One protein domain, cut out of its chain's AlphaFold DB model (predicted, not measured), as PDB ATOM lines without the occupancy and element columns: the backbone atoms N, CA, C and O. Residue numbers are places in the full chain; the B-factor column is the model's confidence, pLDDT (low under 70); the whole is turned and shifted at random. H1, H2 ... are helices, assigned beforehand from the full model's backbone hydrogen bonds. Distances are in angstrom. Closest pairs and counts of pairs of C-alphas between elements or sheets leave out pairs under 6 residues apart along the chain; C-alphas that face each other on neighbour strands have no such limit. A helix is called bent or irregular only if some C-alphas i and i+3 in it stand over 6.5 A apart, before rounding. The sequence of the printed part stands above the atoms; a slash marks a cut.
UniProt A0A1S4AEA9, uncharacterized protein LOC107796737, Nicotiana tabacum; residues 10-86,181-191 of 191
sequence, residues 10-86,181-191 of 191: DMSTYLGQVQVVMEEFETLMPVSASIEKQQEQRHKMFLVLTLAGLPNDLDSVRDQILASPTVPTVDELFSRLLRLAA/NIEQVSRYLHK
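What this domain is: This is residues 10 to 86 and 181 to 191 of the 191 residues of the protein "uncharacterized protein LOC107796737" of Nicotiana tabacum (UniProt A0A1S4AEA9). Picture a loose zigzag of four helices, H1 to H4, in which H1 makes one end, with residues 10 to 23 sticking out as a free arm, H2 is in the middle, and H3 and H4 make the other end. The short last helix, H5, packs on H2 and sits in the space between the end of H1, H2 and H3. You have 88 residues printed, with five named helices in the order H1, H2, H3, H4, H5 and no named strand, an all helix make-up. The whole is loose, with a radius of gyration of the C-alphas of 15.5 A, and flat, spanning 49 by 34 by 18 A.

How they stand to each other: Begin with H1, residues 11 to 28, and look at its last residue: the C-alphas of Leu 28 and Ser 186, the latter in H5, residues 182 to 189, are the closest of the two helices at 6.0 A, close but not clearly touching. H1 is apart from H2, residues 35 to 52. Along H2, residues 41 to 48 alone touch H5, at a steep tilt of 44 degrees, opposite ways; the closest C-alphas are those of Lys 44 and Leu 189, 6.1 A apart. Next comes H3, residues 56 to 67, close to H2 but not clearly touching it, with the C-alphas of Leu 51 and Arg 62 closest at 6.1 A, at a shallow tilt of 31 degrees, opposite ways. H3 is also close to H5 but not clearly touching it, the closest C-alphas being those of Leu 66 and Tyr 188, 6.7 A apart. H4, residues 74 to 86, is close to H3 but not clearly touching it, with the C-alphas of Val 61 and Arg 80 closest at 7.9 A; the tilt of 33 degrees is only just shallow, and they run opposite ways. H4 runs the same way as H2 at a shallow tilt of 14 degrees; their closest C-alphas, those of Leu 47 and Val 74, are 7.6 A apart, close but not clearly touching. In H1, H2, H4 and H5 every O i to N i+4 pair is within hydrogen-bond range; in H3 it is 6 of 8.

Where its parts are: Find C-alpha 11 at (1.349, 24.385, 109.731); from there H1 runs 25.6 A to C-alpha 28. H2 starts at C-alpha 35, at (8.855, -8.862, 98.611), and runs 25.5 A to C-alpha 52. H3 is irregular, with C-alphas 57 and 60 7.8 A apart, and measures 16.9 A from first to last C-alpha. H4 runs 18.2 A from C-alpha 74 to C-alpha 86. H5 ends at C-alpha 189, at (-3.422, -7.422, 108.707).

The domain as a whole: The two C-alphas farthest apart are those of Ser 12 and Ala 86, 49.0 A. Residues 87 to 180 are not printed, and C-alphas 86 and 181 are 28.5 A apart across this cut. Of the links printed whole, H2 to H3 is tight, while H1 to H2 and H3 to H4 are short. In this model the mean pLDDT of the printed part is 84.3, and residue 182 alone is under 70.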
ATOM      1  N   ASP A  10      -2.743  25.428 112.115       88.31
ATOM      2  CA  ASP A  10      -1.420  25.970 111.831       88.31
ATOM      3  C   ASP A  10      -0.516  24.882 111.221       88.31
ATOM      4  O   ASP A  10      -0.733  23.672 111.364       88.31
ATOM      5  N   MET A  11       0.502  25.315 110.478       89.75
ATOM      6  CA  MET A  11       1.349  24.385 109.731       89.75
ATOM      7  C   MET A  11       2.092  23.403 110.646       89.75
ATOM      8  O   MET A  11       2.282  22.255 110.257       89.75
ATOM      9  N   SER A  12       2.483  23.822 111.854       90.62
ATOM     10  CA  SER A  12       3.205  22.971 112.809       90.62
ATOM     11  C   SER A  12       2.321  21.839 113.330       90.62
ATOM     12  O   SER A  12       2.741  20.683 113.367       90.62
ATOM     13  N   THR A  13       1.079  22.151 113.688       89.31
ATOM     14  CA  THR A  13       0.098  21.189 114.194       89.31
ATOM     15  C   THR A  13      -0.319  20.223 113.097       89.31
ATOM     16  O   THR A  13      -0.381  19.017 113.333       89.31
ATOM     17  N   TYR A  14      -0.543  20.721 111.877       88.75
ATOM     18  CA  TYR A  14      -0.831  19.866 110.728       88.75
ATOM     19  C   TYR A  14       0.312  18.876 110.450       88.75
ATOM     20  O   TYR A  14       0.059  17.685 110.291       88.75
ATOM     21  N   LEU A  15       1.568  19.338 110.436       90.94
ATOM     22  CA  LEU A  15       2.724  18.459 110.224       90.94
ATOM     23  C   LEU A  15       2.904  17.446 111.362       90.94
ATOM     24  O   LEU A  15       3.208  16.289 111.088       90.94
ATOM     25  N   GLY A  16       2.642  17.843 112.611       90.69
ATOM     26  CA  GLY A  16       2.617  16.915 113.743       90.69
ATOM     27  C   GLY A  16       1.560  15.819 113.576       90.69
ATOM     28  O   GLY A  16       1.854  14.646 113.784       90.69
ATOM     29  N   GLN A  17       0.351  16.162 113.117       86.75
ATOM     30  CA  GLN A  17      -0.685  15.164 112.818       86.75
ATOM     31  C   GLN A  17      -0.287  14.237 111.668       86.75
ATOM     32  O   GLN A  17      -0.540  13.037 111.742       86.75
ATOM     33  N   VAL A  18       0.347  14.769 110.618       88.00
ATOM     34  CA  VAL A  18       0.879  13.950 109.519       88.00
ATOM     35  C   VAL A  18       1.907  12.956 110.050       88.00
ATOM     36  O   VAL A  18       1.829  11.783 109.703       88.00
ATOM     37  N   GLN A  19       2.819  13.390 110.923       89.81
ATOM     38  CA  GLN A  19       3.812  12.503 111.524       89.81
ATOM     39  C   GLN A  19       3.160  11.391 112.358       89.81
ATOM     40  O   GLN A  19       3.491  10.224 112.169       89.81
ATOM     41  N   VAL A  20       2.178  11.724 113.200       89.75
ATOM     42  CA  VAL A  20       1.426  10.721 113.975       89.75
ATOM     43  C   VAL A  20       0.739   9.711 113.052       89.75
ATOM     44  O   VAL A  20       0.794   8.511 113.296       89.75
ATOM     45  N   VAL A  21       0.125  10.171 111.957       86.25
ATOM     46  CA  VAL A  21      -0.512   9.275 110.980       86.25
ATOM     47  C   VAL A  21       0.514   8.399 110.258       86.25
ATOM     48  O   VAL A  21       0.226   7.234 109.992       86.25
ATOM     49  N   MET A  22       1.703   8.923 109.950       84.25
ATOM     50  CA  MET A  22       2.790   8.126 109.377       84.25
ATOM     51  C   MET A  22       3.238   7.019 110.341       84.25
ATOM     52  O   MET A  22       3.337   5.867 109.924       84.25
ATOM     53  N   GLU A  23       3.425   7.334 111.623       87.88
ATOM     54  CA  GLU A  23       3.804   6.359 112.657       87.88
ATOM     55  C   GLU A  23       2.707   5.295 112.880       87.88
ATOM     56  O   GLU A  23       2.997   4.096 112.963       87.88
ATOM     57  N   GLU A  24       1.429   5.698 112.906       83.81
ATOM     58  CA  GLU A  24       0.295   4.761 112.953       83.81
ATOM     59  C   GLU A  24       0.278   3.842 111.720       83.81
ATOM     60  O   GLU A  24       0.045   2.636 111.843       83.81
ATOM     61  N   PHE A  25       0.541   4.390 110.530       83.19
ATOM     62  CA  PHE A  25       0.570   3.617 109.291       83.19
ATOM     63  C   PHE A  25       1.699   2.584 109.291       83.19
ATOM     64  O   PHE A  25       1.453   1.425 108.965       83.19
ATOM     65  N   GLU A  26       2.909   2.969 109.696       85.06
ATOM     66  CA  GLU A  26       4.046   2.047 109.811       85.06
ATOM     67  C   GLU A  26       3.792   0.945 110.845       85.06
ATOM     68  O   GLU A  26       4.184  -0.203 110.633       85.06
ATOM     69  N   THR A  27       3.080   1.262 111.929       84.25
ATOM     70  CA  THR A  27       2.690   0.277 112.946       84.25
ATOM     71  C   THR A  27       1.695  -0.743 112.395       84.25
ATOM     72  O   THR A  27       1.834  -1.943 112.631       84.25
ATOM     73  N   LEU A  28       0.688  -0.282 111.647       79.50
ATOM     74  CA  LEU A  28      -0.292  -1.165 111.008       79.50
ATOM     75  C   LEU A  28       0.324  -1.965 109.857       79.50
ATOM     76  O   LEU A  28      -0.126  -3.072 109.562       79.50
ATOM     77  N   MET A  29       1.323  -1.393 109.190       80.62
ATOM     78  CA  MET A  29       1.925  -1.933 107.985       80.62
ATOM     79  C   MET A  29       3.456  -1.849 108.035       80.62
ATOM     80  O   MET A  29       4.047  -1.050 107.302       80.62
ATOM     81  N   PRO A  30       4.124  -2.705 108.825       80.75
ATOM     82  CA  PRO A  30       5.573  -2.669 108.927       80.75
ATOM     83  C   PRO A  30       6.217  -3.003 107.580       80.75
ATOM     84  O   PRO A  30       5.733  -3.850 106.824       80.75
ATOM     85  N   VAL A  31       7.337  -2.346 107.280       80.88
ATOM     86  CA  VAL A  31       8.128  -2.664 106.089       80.88
ATOM     87  C   VAL A  31       8.765  -4.034 106.290       80.88
ATOM     88  O   VAL A  31       9.645  -4.219 107.128       80.88
ATOM     89  N   SER A  32       8.319  -5.019 105.514       81.12
ATOM     90  CA  SER A  32       8.921  -6.349 105.531       81.12
ATOM     91  C   SER A  32      10.096  -6.428 104.552       81.12
ATOM     92  O   SER A  32       9.991  -5.944 103.429       81.12
ATOM     93  N   ALA A  33      11.176  -7.116 104.926       80.75
ATOM     94  CA  ALA A  33      12.325  -7.344 104.040       80.75
ATOM     95  C   ALA A  33      12.047  -8.343 102.891       80.75
ATOM     96  O   ALA A  33      12.864  -8.482 101.985       80.75
ATOM     97  N   SER A  34      10.914  -9.059 102.927       89.44
ATOM     98  CA  SER A  34      10.505 -10.002 101.880       89.44
ATOM     99  C   SER A  34       9.481  -9.361 100.948       89.44
ATOM    100  O   SER A  34       8.423  -8.916 101.392       89.44
ATOM    101  N   ILE A  35       9.763  -9.380  99.645       88.06
ATOM    102  CA  ILE A  35       8.855  -8.862  98.611       88.06
ATOM    103  C   ILE A  35       7.511  -9.607  98.637       88.06
ATOM    104  O   ILE A  35       6.466  -8.986  98.459       88.06
ATOM    105  N   GLU A  36       7.521 -10.916  98.901       88.25
ATOM    106  CA  GLU A  36       6.305 -11.737  98.969       88.25
ATOM    107  C   GLU A  36       5.416 -11.325 100.144       88.25
ATOM    108  O   GLU A  36       4.226 -11.065  99.957       88.25
ATOM    109  N   LYS A  37       6.006 -11.168 101.337       85.75
ATOM    110  CA  LYS A  37       5.277 -10.703 102.527       85.75
ATOM    111  C   LYS A  37       4.736  -9.291 102.328       85.75
ATOM    112  O   LYS A  37       3.583  -9.025 102.656       85.75
ATOM    113  N   GLN A  38       5.523  -8.406 101.719       87.12
ATOM    114  CA  GLN A  38       5.090  -7.047 101.408       87.12
ATOM    115  C   GLN A  38       3.932  -7.038 100.397       87.12
ATOM    116  O   GLN A  38       2.993  -6.251 100.532       87.12
ATOM    117  N   GLN A  39       3.970  -7.910  99.385       86.31
ATOM    118  CA  GLN A  39       2.882  -8.062  98.419       86.31
ATOM    119  C   GLN A  39       1.598  -8.546  99.097       86.31
ATOM    120  O   GLN A  39       0.531  -7.986  98.850       86.31
ATOM    121  N   GLU A  40       1.697  -9.545  99.970       86.25
ATOM    122  CA  GLU A  40       0.566 -10.058 100.743       86.25
ATOM    123  C   GLU A  40      -0.053  -8.970 101.631       86.25
ATOM    124  O   GLU A  40      -1.267  -8.762 101.615       86.25
ATOM    125  N   GLN A  41       0.783  -8.207 102.333       86.19
ATOM    126  CA  GLN A  41       0.355  -7.069 103.144       86.19
ATOM    127  C   GLN A  41      -0.395  -6.030 102.302       86.19
ATOM    128  O   GLN A  41      -1.470  -5.568 102.690       86.19
ATOM    129  N   ARG A  42       0.138  -5.680 101.121       85.62
ATOM    130  CA  ARG A  42      -0.520  -4.747 100.190       85.62
ATOM    131  C   ARG A  42      -1.891  -5.251  99.756       85.62
ATOM    132  O   ARG A  42      -2.835  -4.465  99.729       85.62
ATOM    133  N   HIS A  43      -2.018  -6.545  99.460       86.69
ATOM    134  CA  HIS A  43      -3.318  -7.133  99.142       86.69
ATOM    135  C   HIS A  43      -4.283  -7.026 100.327       86.69
ATOM    136  O   HIS A  43      -5.409  -6.568 100.140       86.69
ATOM    137  N   LYS A  44      -3.850  -7.354 101.551       86.62
ATOM    138  CA  LYS A  44      -4.690  -7.221 102.754       86.62
ATOM    139  C   LYS A  44      -5.159  -5.780 102.970       86.62
ATOM    140  O   LYS A  44      -6.338  -5.570 103.240       86.62
ATOM    141  N   MET A  45      -4.279  -4.796 102.776       85.00
ATOM    142  CA  MET A  45      -4.633  -3.374 102.860       85.00
ATOM    143  C   MET A  45      -5.676  -2.982 101.808       85.00
ATOM    144  O   MET A  45      -6.671  -2.338 102.134       85.00
ATOM    145  N   PHE A  46      -5.495  -3.406 100.555       85.38
ATOM    146  CA  PHE A  46      -6.474  -3.150  99.498       85.38
ATOM    147  C   PHE A  46      -7.844  -3.763  99.825       85.38
ATOM    148  O   PHE A  46      -8.877  -3.122  99.614       85.38
ATOM    149  N   LEU A  47      -7.863  -4.970 100.396       88.50
ATOM    150  CA  LEU A  47      -9.093  -5.608 100.862       88.50
ATOM    151  C   LEU A  47      -9.768  -4.792 101.970       88.50
ATOM    152  O   LEU A  47     -10.963  -4.524 101.871       88.50
ATOM    153  N   VAL A  48      -9.022  -4.355 102.988       87.06
ATOM    154  CA  VAL A  48      -9.566  -3.520 104.071       87.06
ATOM    155  C   VAL A  48     -10.159  -2.226 103.511       87.06
ATOM    156  O   VAL A  48     -11.302  -1.911 103.822       87.06
ATOM    157  N   LEU A  49      -9.445  -1.516 102.633       85.06
ATOM    158  CA  LEU A  49      -9.946  -0.284 102.007       85.06
ATOM    159  C   LEU A  49     -11.217  -0.528 101.185       85.06
ATOM    160  O   LEU A  49     -12.165   0.252 101.269       85.06
ATOM    161  N   THR A  50     -11.258  -1.634 100.440       86.38
ATOM    162  CA  THR A  50     -12.441  -2.028  99.662       86.38
ATOM    163  C   THR A  50     -13.639  -2.244 100.578       86.38
ATOM    164  O   THR A  50     -14.712  -1.710 100.319       86.38
ATOM    165  N   LEU A  51     -13.456  -2.983 101.675       86.56
ATOM    166  CA  LEU A  51     -14.518  -3.248 102.641       86.56
ATOM    167  C   LEU A  51     -14.935  -1.990 103.429       86.56
ATOM    168  O   LEU A  51     -16.087  -1.903 103.865       86.56
ATOM    169  N   ALA A  52     -14.028  -1.024 103.608       85.31
ATOM    170  CA  ALA A  52     -14.281   0.220 104.342       85.31
ATOM    171  C   ALA A  52     -15.208   1.139 103.549       85.31
ATOM    172  O   ALA A  52     -16.122   1.740 104.108       85.31
ATOM    173  N   GLY A  53     -14.996   1.180 102.230       83.19
ATOM    174  CA  GLY A  53     -15.823   1.925 101.289       83.19
ATOM    175  C   GLY A  53     -17.180   1.286 100.986       83.19
ATOM    176  O   GLY A  53     -17.967   1.891 100.261       83.19
ATOM    177  N   LEU A  54     -17.471   0.085 101.505       84.06
ATOM    178  CA  LEU A  54     -18.788  -0.523 101.325       84.06
ATOM    179  C   LEU A  54     -19.861   0.225 102.128       84.06
ATOM    180  O   LEU A  54     -19.607   0.614 103.272       84.06
ATOM    181  N   PRO A  55     -21.069   0.385 101.565       80.88
ATOM    182  CA  PRO A  55     -22.203   0.923 102.303       80.88
ATOM    183  C   PRO A  55     -22.599   0.009 103.478       80.88
ATOM    184  O   PRO A  55     -22.318  -1.192 103.487       80.88
ATOM    185  N   ASN A  56     -23.223   0.600 104.504       80.44
ATOM    186  CA  ASN A  56     -23.516  -0.076 105.779       80.44
ATOM    187  C   ASN A  56     -24.559  -1.206 105.657       80.44
ATOM    188  O   ASN A  56     -24.669  -2.068 106.523       80.44
ATOM    189  N   ASP A  57     -25.332  -1.250 104.573       79.56
ATOM    190  CA  ASP A  57     -26.228  -2.370 104.248       79.56
ATOM    191  C   ASP A  57     -25.468  -3.687 103.990       79.56
ATOM    192  O   ASP A  57     -26.058  -4.768 104.059       79.56
ATOM    193  N   LEU A  58     -24.153  -3.614 103.755       79.19
ATOM    194  CA  LEU A  58     -23.269  -4.761 103.545       79.19
ATOM    195  C   LEU A  58     -22.406  -5.110 104.772       79.19
ATOM    196  O   LEU A  58     -21.472  -5.911 104.650       79.19
ATOM    197  N   ASP A  59     -22.726  -4.579 105.957       82.56
ATOM    198  CA  ASP A  59     -21.978  -4.840 107.199       82.56
ATOM    199  C   ASP A  59     -21.852  -6.339 107.503       82.56
ATOM    200  O   ASP A  59     -20.770  -6.819 107.829       82.56
ATOM    201  N   SER A  60     -22.913  -7.120 107.269       81.50
ATOM    202  CA  SER A  60     -22.891  -8.579 107.473       81.50
ATOM    203  C   SER A  60     -21.787  -9.291 106.680       81.50
ATOM    204  O   SER A  60     -21.214 -10.280 107.136       81.50
ATOM    205  N   VAL A  61     -21.458  -8.783 105.494       82.44
ATOM    206  CA  VAL A  61     -20.470  -9.382 104.592       82.44
ATOM    207  C   VAL A  61     -19.074  -8.917 104.957       82.44
ATOM    208  O   VAL A  61     -18.142  -9.724 104.936       82.44
ATOM    209  N   ARG A  62     -18.939  -7.655 105.371       85.94
ATOM    210  CA  ARG A  62     -17.723  -7.138 106.002       85.94
ATOM    211  C   ARG A  62     -17.363  -7.978 107.230       85.94
ATOM    212  O   ARG A  62     -16.251  -8.500 107.291       85.94
ATOM    213  N   ASP A  63     -18.309  -8.188 108.139       84.88
ATOM    214  CA  ASP A  63     -18.107  -8.965 109.364       84.88
ATOM    215  C   ASP A  63     -17.766 -10.423 109.061       84.88
ATOM    216  O   ASP A  63     -16.835 -10.981 109.640       84.88
ATOM    217  N   GLN A  64     -18.456 -11.034 108.097       85.56
ATOM    218  CA  GLN A  64     -18.175 -12.404 107.676       85.56
ATOM    219  C   GLN A  64     -16.753 -12.566 107.117       85.56
ATOM    220  O   GLN A  64     -16.101 -13.582 107.364       85.56
ATOM    221  N   ILE A  65     -16.268 -11.588 106.350       86.56
ATOM    222  CA  ILE A  65     -14.915 -11.605 105.782       86.56
ATOM    223  C   ILE A  65     -13.864 -11.327 106.861       86.56
ATOM    224  O   ILE A  65     -12.808 -11.954 106.877       86.56
ATOM    225  N   LEU A  66     -14.146 -10.433 107.809       84.31
ATOM    226  CA  LEU A  66     -13.241 -10.200 108.932       84.31
ATOM    227  C   LEU A  66     -13.172 -11.396 109.890       84.31
ATOM    228  O   LEU A  66     -12.102 -11.677 110.441       84.31
ATOM    229  N   ALA A  67     -14.284 -12.107 110.074       85.25
ATOM    230  CA  ALA A  67     -14.379 -13.284 110.929       85.25
ATOM    231  C   ALA A  67     -13.752 -14.542 110.305       85.25
ATOM    232  O   ALA A  67     -13.418 -15.470 111.042       85.25
ATOM    233  N   SER A  68     -13.562 -14.600 108.977       84.25
ATOM    234  CA  SER A  68     -12.967 -15.781 108.343       84.25
ATOM    235  C   SER A  68     -11.521 -15.988 108.803       84.25
ATOM    236  O   SER A  68     -10.767 -15.021 108.911       84.25
ATOM    237  N   PRO A  69     -11.084 -17.230 109.065       82.88
ATOM    238  CA  PRO A  69      -9.726 -17.492 109.543       82.88
ATOM    239  C   PRO A  69      -8.662 -17.193 108.477       82.88
ATOM    240  O   PRO A  69      -7.528 -16.877 108.816       82.88
ATOM    241  N   THR A  70      -9.036 -17.246 107.199       86.00
ATOM    242  CA  THR A  70      -8.165 -16.969 106.057       86.00
ATOM    243  C   THR A  70      -8.546 -15.662 105.371       86.00
ATOM    244  O   THR A  70      -9.706 -15.241 105.399       86.00
ATOM    245  N   VAL A  71      -7.552 -15.027 104.748       85.31
ATOM    246  CA  VAL A  71      -7.746 -13.854 103.889       85.31
ATOM    247  C   VAL A  71      -8.290 -14.330 102.540       85.31
ATOM    248  O   VAL A  71      -7.598 -15.096 101.865       85.31
ATOM    249  N   PRO A  72      -9.514 -13.934 102.140       85.94
ATOM    250  CA  PRO A  72     -10.053 -14.305 100.840       85.94
ATOM    251  C   PRO A  72      -9.224 -13.699  99.712       85.94
ATOM    252  O   PRO A  72      -8.634 -12.623  99.841       85.94
ATOM    253  N   THR A  73      -9.227 -14.376  98.570       87.75
ATOM    254  CA  THR A  73      -8.679 -13.813  97.336       87.75
ATOM    255  C   THR A  73      -9.521 -12.630  96.853       87.75
ATOM    256  O   THR A  73     -10.677 -12.447  97.249       87.75
ATOM    257  N   VAL A  74      -8.946 -11.819  95.960       85.12
ATOM    258  CA  VAL A  74      -9.671 -10.722  95.306       85.12
ATOM    259  C   VAL A  74     -10.914 -11.274  94.600       85.12
ATOM    260  O   VAL A  74     -12.015 -10.795  94.843       85.12
ATOM    261  N   ASP A  75     -10.786 -12.348  93.826       86.44
ATOM    262  CA  ASP A  75     -11.920 -12.932  93.099       86.44
ATOM    263  C   ASP A  75     -13.036 -13.430  94.025       86.44
ATOM    264  O   ASP A  75     -14.221 -13.259  93.722       86.44
ATOM    265  N   GLU A  76     -12.691 -14.003  95.180       87.00
ATOM    266  CA  GLU A  76     -13.671 -14.415  96.188       87.00
ATOM    267  C   GLU A  76     -14.410 -13.226  96.797       87.00
ATOM    268  O   GLU A  76     -15.636 -13.282  96.941       87.00
ATOM    269  N   LEU A  77     -13.689 -12.154  97.139       87.62
ATOM    270  CA  LEU A  77     -14.287 -10.918  97.638       87.62
ATOM    271  C   LEU A  77     -15.268 -10.349  96.606       87.62
ATOM    272  O   LEU A  77     -16.435 -10.111  96.924       87.62
ATOM    273  N   PHE A  78     -14.821 -10.199  95.360       87.12
ATOM    274  CA  PHE A  78     -15.641  -9.664  94.274       87.12
ATOM    275  C   PHE A  78     -16.862 -10.546  94.008       87.12
ATOM    276  O   PHE A  78     -17.977 -10.039  93.900       87.12
ATOM    277  N   SER A  79     -16.691 -11.868  93.986       87.75
ATOM    278  CA  SER A  79     -17.796 -12.815  93.794       87.75
ATOM    279  C   SER A  79     -18.853 -12.710  94.895       87.75
ATOM    280  O   SER A  79     -20.047 -12.829  94.615       87.75
ATOM    281  N   ARG A  80     -18.440 -12.484  96.150       84.69
ATOM    282  CA  ARG A  80     -19.368 -12.277  97.273       84.69
ATOM    283  C   ARG A  80     -20.118 -10.953  97.126       84.69
ATOM    284  O   ARG A  80     -21.343 -10.963  97.212       84.69
ATOM    285  N   LEU A  81     -19.412  -9.860  96.835       85.81
ATOM    286  CA  LEU A  81     -20.008  -8.531  96.651       85.81
ATOM    287  C   LEU A  81     -20.990  -8.483  95.475       85.81
ATOM    288  O   LEU A  81     -22.114  -8.008  95.627       85.81
ATOM    289  N   LEU A  82     -20.613  -9.048  94.328       85.69
ATOM    290  CA  LEU A  82     -21.472  -9.106  93.144       85.69
ATOM    291  C   LEU A  82     -22.743  -9.924  93.387       85.69
ATOM    292  O   LEU A  82     -23.815  -9.547  92.916       85.69
ATOM    293  N   ARG A  83     -22.655 -11.024  94.144       85.00
ATOM    294  CA  ARG A  83     -23.827 -11.843  94.484       85.00
ATOM    295  C   ARG A  83     -24.843 -11.071  95.325       85.00
ATOM    296  O   ARG A  83     -26.039 -11.264  95.138       85.00
ATOM    297  N   LEU A  84     -24.372 -10.210  96.222       77.75
ATOM    298  CA  LEU A  84     -25.229  -9.379  97.071       77.75
ATOM    299  C   LEU A  84     -25.882  -8.261  96.268       77.75
ATOM    300  O   LEU A  84     -27.084  -8.061  96.385       77.75
ATOM    301  N   ALA A  85     -25.118  -7.604  95.392       73.62
ATOM    302  CA  ALA A  85     -25.651  -6.589  94.487       73.62
ATOM    303  C   ALA A  85     -26.701  -7.158  93.509       73.62
ATOM    304  O   ALA A  85     -27.600  -6.442  93.076       73.62
ATOM    305  N   ALA A  86     -26.594  -8.444  93.160       71.69
ATOM    306  CA  ALA A  86     -27.525  -9.128  92.267       71.69
ATOM    307  C   ALA A  86     -28.775  -9.692  92.966       71.69
ATOM    308  O   ALA A  86     -29.720 -10.078  92.276       71.69
ATOM    309  N   ASN A 181     -13.026  -0.669 113.513       71.50
ATOM    310  CA  ASN A 181     -12.134  -0.479 114.655       71.50
ATOM    311  C   ASN A 181     -10.684  -0.802 114.231       71.50
ATOM    312  O   ASN A 181     -10.438  -1.823 113.584       71.50
ATOM    313  N   ILE A 182      -9.727   0.037 114.641       69.62
ATOM    314  CA  ILE A 182      -8.277  -0.160 114.465       69.62
ATOM    315  C   ILE A 182      -7.846  -1.572 114.883       69.62
ATOM    316  O   ILE A 182      -7.050  -2.198 114.189       69.62
ATOM    317  N   GLU A 183      -8.412  -2.118 115.961       76.25
ATOM    318  CA  GLU A 183      -8.089  -3.475 116.419       76.25
ATOM    319  C   GLU A 183      -8.520  -4.565 115.434       76.25
ATOM    320  O   GLU A 183      -7.845  -5.587 115.303       76.25
ATOM    321  N   GLN A 184      -9.650  -4.380 114.745       77.94
ATOM    322  CA  GLN A 184     -10.123  -5.337 113.742       77.94
ATOM    323  C   GLN A 184      -9.235  -5.296 112.501       77.94
ATOM    324  O   GLN A 184      -8.872  -6.350 111.976       77.94
ATOM    325  N   VAL A 185      -8.842  -4.091 112.077       77.19
ATOM    326  CA  VAL A 185      -7.911  -3.894 110.960       77.19
ATOM    327  C   VAL A 185      -6.554  -4.505 111.292       77.19
ATOM    328  O   VAL A 185      -6.057  -5.319 110.522       77.19
ATOM    329  N   SER A 186      -5.994  -4.191 112.463       81.00
ATOM    330  CA  SER A 186      -4.717  -4.745 112.917       81.00
ATOM    331  C   SER A 186      -4.764  -6.275 112.972       81.00
ATOM    332  O   SER A 186      -3.941  -6.935 112.338       81.00
ATOM    333  N   ARG A 187      -5.787  -6.867 113.610       84.12
ATOM    334  CA  ARG A 187      -5.946  -8.331 113.635       84.12
ATOM    335  C   ARG A 187      -6.018  -8.944 112.244       84.12
ATOM    336  O   ARG A 187      -5.462 -10.015 112.044       84.12
ATOM    337  N   TYR A 188      -6.700  -8.303 111.299       84.56
ATOM    338  CA  TYR A 188      -6.804  -8.809 109.934       84.56
ATOM    339  C   TYR A 188      -5.478  -8.713 109.166       84.56
ATOM    340  O   TYR A 188      -5.120  -9.648 108.453       84.56
ATOM    341  N   LEU A 189      -4.733  -7.616 109.334       83.75
ATOM    342  CA  LEU A 189      -3.422  -7.422 108.707       83.75
ATOM    343  C   LEU A 189      -2.368  -8.417 109.228       83.75
ATOM    344  O   LEU A 189      -1.473  -8.787 108.470       83.75
ATOM    345  N   HIS A 190      -2.506  -8.876 110.478       84.06
ATOM    346  CA  HIS A 190      -1.599  -9.830 111.133       84.06
ATOM    347  C   HIS A 190      -1.988 -11.316 111.013       84.06
ATOM    348  O   HIS A 190      -1.277 -12.153 111.571       84.06
ATOM    349  N   LYS A 191      -3.087 -11.658 110.326       80.62
ATOM    350  CA  LYS A 191      -3.359 -13.054 109.921       80.62
ATOM    351  C   LYS A 191      -2.287 -13.549 108.965       80.62
ATOM    352  O   LYS A 191      -1.979 -14.755 108.993       80.62
TER     353      LYS A 191